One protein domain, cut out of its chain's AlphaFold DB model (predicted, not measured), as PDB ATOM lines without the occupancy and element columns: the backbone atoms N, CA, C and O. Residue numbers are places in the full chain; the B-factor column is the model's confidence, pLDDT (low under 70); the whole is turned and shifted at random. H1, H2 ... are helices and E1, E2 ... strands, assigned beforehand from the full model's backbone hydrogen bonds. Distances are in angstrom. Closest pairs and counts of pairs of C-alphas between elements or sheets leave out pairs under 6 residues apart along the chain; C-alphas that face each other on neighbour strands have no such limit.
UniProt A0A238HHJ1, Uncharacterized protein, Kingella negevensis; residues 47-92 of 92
ATOM      1  N   THR A  47     -14.330  -1.092 -42.770       85.94
ATOM      2  CA  THR A  47     -15.748  -0.664 -42.788       85.94
ATOM      3  C   THR A  47     -16.244  -0.209 -41.414       85.94
ATOM      4  O   THR A  47     -16.974   0.778 -41.333       85.94
ATOM      5  N   VAL A  48     -15.836  -0.894 -40.346       86.44
ATOM      6  CA  VAL A  48     -16.280  -0.678 -38.965       86.44
ATOM      7  C   VAL A  48     -15.062  -0.538 -38.055       86.44
ATOM      8  O   VAL A  48     -14.123  -1.336 -38.115       86.44
ATOM      9  N   ALA A  49     -15.059   0.479 -37.195       88.62
ATOM     10  CA  ALA A  49     -14.041   0.631 -36.166       88.62
ATOM     11  C   ALA A  49     -14.247  -0.381 -35.040       88.62
ATOM     12  O   ALA A  49     -15.371  -0.642 -34.615       88.62
ATOM     13  N   LEU A  50     -13.152  -0.914 -34.494       88.06
ATOM     14  CA  LEU A  50     -13.221  -1.910 -33.424       88.06
ATOM     15  C   LEU A  50     -14.023  -1.398 -32.218       88.06
ATOM     16  O   LEU A  50     -14.770  -2.157 -31.607       88.06
ATOM     17  N   GLU A  51     -13.916  -0.106 -31.904       87.06
ATOM     18  CA  GLU A  51     -14.679   0.527 -30.826       87.06
ATOM     19  C   GLU A  51     -16.200   0.437 -31.035       87.06
ATOM     20  O   GLU A  51     -16.939   0.238 -30.073       87.06
ATOM     21  N   GLU A  52     -16.674   0.496 -32.281       83.94
ATOM     22  CA  GLU A  52     -18.097   0.382 -32.625       83.94
ATOM     23  C   GLU A  52     -18.625  -1.050 -32.463       83.94
ATOM     24  O   GLU A  52     -19.828  -1.256 -32.307       83.94
ATOM     25  N   THR A  53     -17.733  -2.046 -32.468       83.94
ATOM     26  CA  THR A  53     -18.088  -3.460 -32.264       83.94
ATOM     27  C   THR A  53     -18.221  -3.836 -30.790       83.94
ATOM     28  O   THR A  53     -18.523  -4.986 -30.477       83.94
ATOM     29  N   ARG A  54     -17.967  -2.905 -29.861       80.50
ATOM     30  CA  ARG A  54     -17.922  -3.195 -28.429       80.50
ATOM     31  C   ARG A  54     -19.286  -3.647 -27.911       80.50
ATOM     32  O   ARG A  54     -20.238  -2.873 -27.872       80.50
ATOM     33  N   LEU A  55     -19.328  -4.877 -27.411       78.81
ATOM     34  CA  LEU A  55     -20.455  -5.409 -26.659       78.81
ATOM     35  C   LEU A  55     -20.121  -5.337 -25.158       78.81
ATOM     36  O   LEU A  55     -19.047  -5.811 -24.766       78.81
ATOM     37  N   PRO A  56     -20.979  -4.736 -24.309       75.31
ATOM     38  CA  PRO A  56     -20.774  -4.736 -22.865       75.31
ATOM     39  C   PRO A  56     -20.561  -6.158 -22.336       75.31
ATOM     40  O   PRO A  56     -21.204  -7.094 -22.799       75.31
ATOM     41  N   GLU A  57     -19.637  -6.313 -21.385       75.44
ATOM     42  CA  GLU A  57     -19.331  -7.598 -20.729       75.44
ATOM     43  C   GLU A  57     -18.772  -8.698 -21.655       75.44
ATOM     44  O   GLU A  57     -18.637  -9.850 -21.247       75.44
ATOM     45  N   SER A  58     -18.369  -8.346 -22.880       79.31
ATOM     46  CA  SER A  58     -17.742  -9.260 -23.835       79.31
ATOM     47  C   SER A  58     -16.384  -8.733 -24.294       79.31
ATOM     48  O   SER A  58     -16.213  -7.543 -24.573       79.31
ATOM     49  N   VAL A  59     -15.403  -9.630 -24.390       84.19
ATOM     50  CA  VAL A  59     -14.118  -9.353 -25.040       84.19
ATOM     51  C   VAL A  59     -14.180  -9.957 -26.443       84.19
ATOM     52  O   VAL A  59     -14.390 -11.168 -26.552       84.19
ATOM     53  N   PRO A  60     -14.025  -9.158 -27.516       89.69
ATOM     54  CA  PRO A  60     -14.086  -9.688 -28.869       89.69
ATOM     55  C   PRO A  60     -12.900 -10.609 -29.159       89.69
ATOM     56  O   PRO A  60     -11.765 -10.320 -28.775       89.69
ATOM     57  N   LEU A  61     -13.153 -11.671 -29.919       93.94
ATOM     58  CA  LEU A  61     -12.100 -12.402 -30.609       93.94
ATOM     59  C   LEU A  61     -11.635 -11.568 -31.806       93.94
ATOM     60  O   LEU A  61     -12.397 -11.345 -32.749       93.94
ATOM     61  N   LEU A  62     -10.390 -11.101 -31.764       93.88
ATOM     62  CA  LEU A  62      -9.809 -10.302 -32.839       93.88
ATOM     63  C   LEU A  62      -9.240 -11.200 -33.939       93.88
ATOM     64  O   LEU A  62      -8.460 -12.108 -33.659       93.88
ATOM     65  N   VAL A  63      -9.574 -10.896 -35.192       93.44
ATOM     66  CA  VAL A  63      -9.033 -11.574 -36.376       93.44
ATOM     67  C   VAL A  63      -8.407 -10.542 -37.305       93.44
ATOM     68  O   VAL A  63      -9.030  -9.545 -37.668       93.44
ATOM     69  N   HIS A  64      -7.160 -10.777 -37.718       92.56
ATOM     70  CA  HIS A  64      -6.425  -9.858 -38.587       92.56
ATOM     71  C   HIS A  64      -6.885  -9.970 -40.052       92.56
ATOM     72  O   HIS A  64      -6.200 -10.540 -40.899       92.56
ATOM     73  N   CYS A  65      -8.080  -9.460 -40.340       91.38
ATOM     74  CA  CYS A  65      -8.685  -9.426 -41.670       91.38
ATOM     75  C   CYS A  65      -9.636  -8.225 -41.818       91.38
ATOM     76  O   CYS A  65      -9.955  -7.569 -40.818       91.38
ATOM     77  N   GLY A  66     -10.042  -7.926 -43.056       89.75
ATOM     78  CA  GLY A  66     -11.023  -6.885 -43.346       89.75
ATOM     79  C   GLY A  66     -12.469  -7.336 -43.139       89.75
ATOM     80  O   GLY A  66     -12.752  -8.512 -42.920       89.75
ATOM     81  N   HIS A  67     -13.401  -6.391 -43.258       90.06
ATOM     82  CA  HIS A  67     -14.817  -6.603 -42.958       90.06
ATOM     83  C   HIS A  67     -15.429  -7.738 -43.782       90.06
ATOM     84  O   HIS A  67     -16.009  -8.681 -43.251       90.06
ATOM     85  N   THR A  68     -15.266  -7.674 -45.105       88.62
ATOM     86  CA  THR A  68     -15.771  -8.703 -46.024       88.62
ATOM     87  C   THR A  68     -15.031 -10.029 -45.857       88.62
ATOM     88  O   THR A  68     -15.616 -11.088 -46.086       88.62
ATOM     89  N   ASP A  69     -13.770  -9.990 -45.422       90.56
ATOM     90  CA  ASP A  69     -12.959 -11.193 -45.244       90.56
ATOM     91  C   ASP A  69     -13.469 -12.043 -44.076       90.56
ATOM     92  O   ASP A  69     -13.365 -13.265 -44.152       90.56
ATOM     93  N   LEU A  70     -14.081 -11.444 -43.043       91.38
ATOM     94  CA  LEU A  70     -14.674 -12.175 -41.911       91.38
ATOM     95  C   LEU A  70     -15.635 -13.286 -42.369       91.38
ATOM     96  O   LEU A  70     -15.646 -14.361 -41.776       91.38
ATOM     97  N   LEU A  71     -16.398 -13.056 -43.444       91.38
ATOM     98  CA  LEU A  71     -17.371 -14.021 -43.975       91.38
ATOM     99  C   LEU A  71     -16.719 -15.260 -44.605       91.38
ATOM    100  O   LEU A  71     -17.331 -16.327 -44.634       91.38
ATOM    101  N   PHE A  72     -15.496 -15.125 -45.122       91.38
ATOM    102  CA  PHE A  72     -14.779 -16.187 -45.836       91.38
ATOM    103  C   PHE A  72     -13.545 -16.691 -45.076       91.38
ATOM    104  O   PHE A  72     -12.872 -17.622 -45.525       91.38
ATOM    105  N   ASN A  73     -13.232 -16.091 -43.928       94.06
ATOM    106  CA  ASN A  73     -12.076 -16.440 -43.124       94.06
ATOM    107  C   ASN A  73     -12.294 -17.794 -42.427       94.06
ATOM    108  O   ASN A  73     -13.249 -18.002 -41.673       94.06
ATOM    109  N   LYS A  74     -11.373 -18.730 -42.673       95.56
ATOM    110  CA  LYS A  74     -11.433 -20.089 -42.127       95.56
ATOM    111  C   LYS A  74     -11.399 -20.108 -40.596       95.56
ATOM    112  O   LYS A  74     -12.136 -20.890 -39.996       95.56
ATOM    113  N   ASP A  75     -10.588 -19.255 -39.978       94.62
ATOM    114  CA  ASP A  75     -10.436 -19.200 -38.524       94.62
ATOM    115  C   ASP A  75     -11.722 -18.678 -37.875       94.62
ATOM    116  O   ASP A  75     -12.183 -19.232 -36.879       94.62
ATOM    117  N   VAL A  76     -12.375 -17.688 -38.498       95.94
ATOM    118  CA  VAL A  76     -13.694 -17.186 -38.073       95.94
ATOM    119  C   VAL A  76     -14.735 -18.301 -38.106       95.94
ATOM    120  O   VAL A  76     -15.462 -18.495 -37.130       95.94
ATOM    121  N   ALA A  77     -14.797 -19.072 -39.196       96.50
ATOM    122  CA  ALA A  77     -15.742 -20.179 -39.322       96.50
ATOM    123  C   ALA A  77     -15.504 -21.265 -38.257       96.50
ATOM    124  O   ALA A  77     -16.454 -21.754 -37.641       96.50
ATOM    125  N   GLN A  78     -14.241 -21.616 -38.000       96.69
ATOM    126  CA  GLN A  78     -13.872 -22.593 -36.972       96.69
ATOM    127  C   GLN A  78     -14.245 -22.116 -35.567       96.69
ATOM    128  O   GLN A  78     -14.873 -22.857 -34.813       96.69
ATOM    129  N   GLN A  79     -13.916 -20.870 -35.237       96.75
ATOM    130  CA  GLN A  79     -14.205 -20.268 -33.936       96.75
ATOM    131  C   GLN A  79     -15.705 -20.099 -33.704       96.75
ATOM    132  O   GLN A  79     -16.192 -20.375 -32.611       96.75
ATOM    133  N   THR A  80     -16.460 -19.746 -34.746       95.81
ATOM    134  CA  THR A  80     -17.930 -19.718 -34.702       95.81
ATOM    135  C   THR A  80     -18.487 -21.108 -34.402       95.81
ATOM    136  O   THR A  80     -19.297 -21.271 -33.491       95.81
ATOM    137  N   GLY A  81     -18.023 -22.136 -35.121       96.50
ATOM    138  CA  GLY A  81     -18.445 -23.516 -34.889       96.50
ATOM    139  C   GLY A  81     -18.114 -24.011 -33.480       96.50
ATOM    140  O   GLY A  81     -18.940 -24.678 -32.858       96.50
ATOM    141  N   TYR A  82     -16.935 -23.659 -32.964       96.44
ATOM    142  CA  TYR A  82     -16.520 -23.996 -31.606       96.44
ATOM    143  C   TYR A  82     -17.368 -23.268 -30.554       96.44
ATOM    144  O   TYR A  82     -17.836 -23.906 -29.612       96.44
ATOM    145  N   PHE A  83     -17.639 -21.973 -30.740       94.44
ATOM    146  CA  PHE A  83     -18.481 -21.181 -29.841       94.44
ATOM    147  C   PHE A  83     -19.898 -21.737 -29.744       94.44
ATOM    148  O   PHE A  83     -20.420 -21.900 -28.645       94.44
ATOM    149  N   LEU A  84     -20.505 -22.099 -30.875       93.69
ATOM    150  CA  LEU A  84     -21.844 -22.691 -30.893       93.69
ATOM    151  C   LEU A  84     -21.912 -24.030 -30.141       93.69
ATOM    152  O   LEU A  84     -22.964 -24.377 -29.613       93.69
ATOM    153  N   GLN A  85     -20.806 -24.776 -30.083       95.31
ATOM    154  CA  GLN A  85     -20.731 -26.062 -29.383       95.31
ATOM    155  C   GLN A  85     -20.384 -25.920 -27.896       95.31
ATOM    156  O   GLN A  85     -20.872 -26.704 -27.087       95.31
ATOM    157  N   ASN A  86     -19.541 -24.949 -27.535       94.12
ATOM    158  CA  ASN A  86     -18.911 -24.882 -26.209       94.12
ATOM    159  C   ASN A  86     -19.310 -23.648 -25.386       94.12
ATOM    160  O   ASN A  86     -19.032 -23.600 -24.191       94.12
ATOM    161  N   GLY A  87     -19.939 -22.642 -25.996       91.25
ATOM    162  CA  GLY A  87     -20.254 -21.373 -25.337       91.25
ATOM    163  C   GLY A  87     -19.022 -20.512 -25.023       91.25
ATOM    164  O   GLY A  87     -19.055 -19.661 -24.139       91.25
ATOM    165  N   CYS A  88     -17.904 -20.733 -25.704       92.06
ATOM    166  CA  CYS A  88     -16.714 -19.895 -25.601       92.06
ATOM    167  C   CYS A  88     -15.897 -20.000 -26.886       92.06
ATOM    168  O   CYS A  88     -16.070 -20.945 -27.649       92.06
ATOM    169  N   PHE A  89     -15.022 -19.033 -27.147       94.25
ATOM    170  CA  PHE A  89     -14.041 -19.172 -28.221       94.25
ATOM    171  C   PHE A  89     -12.927 -20.120 -27.789       94.25
ATOM    172  O   PHE A  89     -12.569 -20.185 -26.611       94.25
ATOM    173  N   GLN A  90     -12.368 -20.847 -28.750       94.56
ATOM    174  CA  GLN A  90     -11.210 -21.683 -28.496       94.56
ATOM    175  C   GLN A  90     -10.015 -20.769 -28.209       94.56
ATOM    176  O   GLN A  90      -9.703 -19.888 -29.016       94.56
ATOM    177  N   ALA A  91      -9.354 -20.982 -27.070       81.75
ATOM    178  CA  ALA A  91      -8.111 -20.291 -26.753       81.75
ATOM    179  C   ALA A  91      -7.047 -20.601 -27.820       81.75
ATOM    180  O   ALA A  91      -6.970 -21.732 -28.309       81.75
ATOM    181  N   ALA A  92      -6.270 -19.578 -28.183       59.34
ATOM    182  CA  ALA A  92      -5.100 -19.726 -29.042       59.34
ATOM    183  C   ALA A  92      -3.980 -20.499 -28.331       59.34
ATOM    184  O   ALA A  92      -3.839 -20.326 -27.096       59.34
TER     185      ALA A  92
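Overview. This is residues 47 to 92 of the 92 residues of an uncharacterized protein of Kingella negevensis (UniProt A0A238HHJ1). The longest helix, H3, and the short strand E1 make the two arms of an open U, with H2 at its base. H1 lies beyond E1, away from H3, and residues 51 to 59 stick out. The 46 printed residues, mostly helix by class, hold H1, E1, H2 and H3 in that order; the whole is only just compact, close to loose, with a radius of gyration of the C-alphas of 11.2 A and spans of 29 by 27 by 17 A.

Arrangement. Begin at H3, residues 74 to 86, where every O i to N i+4 pair is within hydrogen-bond range. H2, residues 68 to 71, is close but not clearly touching: the closest C-alphas, Leu 70 and Val 76, are 6.4 A apart. E1, residues 61 to 63, pairs with no named strand; its closest C-alpha to H3 is Val 63, 7.5 A from Val 76. H1, residues 50 to 53, is apart from E1, H2 and H3. H1 and H2 are too short for an O i to N i+4 pair; each has its one O i to N i+3 pair within range.

Along the chain. Find C-alpha 50 at (-13.221, -1.910, -33.424), where H1 begins. H3 runs 18.2 A from C-alpha 74 to C-alpha 86 at (-18.911, -24.882, -26.209); H1 measures 5.2 A, E1 6.6 A, H2 5.9 A.

Size, cuts and confidence. The C-alphas farthest apart, Thr 47 and Asn 86, are 29.5 A apart. The printed part has no cut and no long link. Its mean pLDDT is 89.5, with residue 92 under 70.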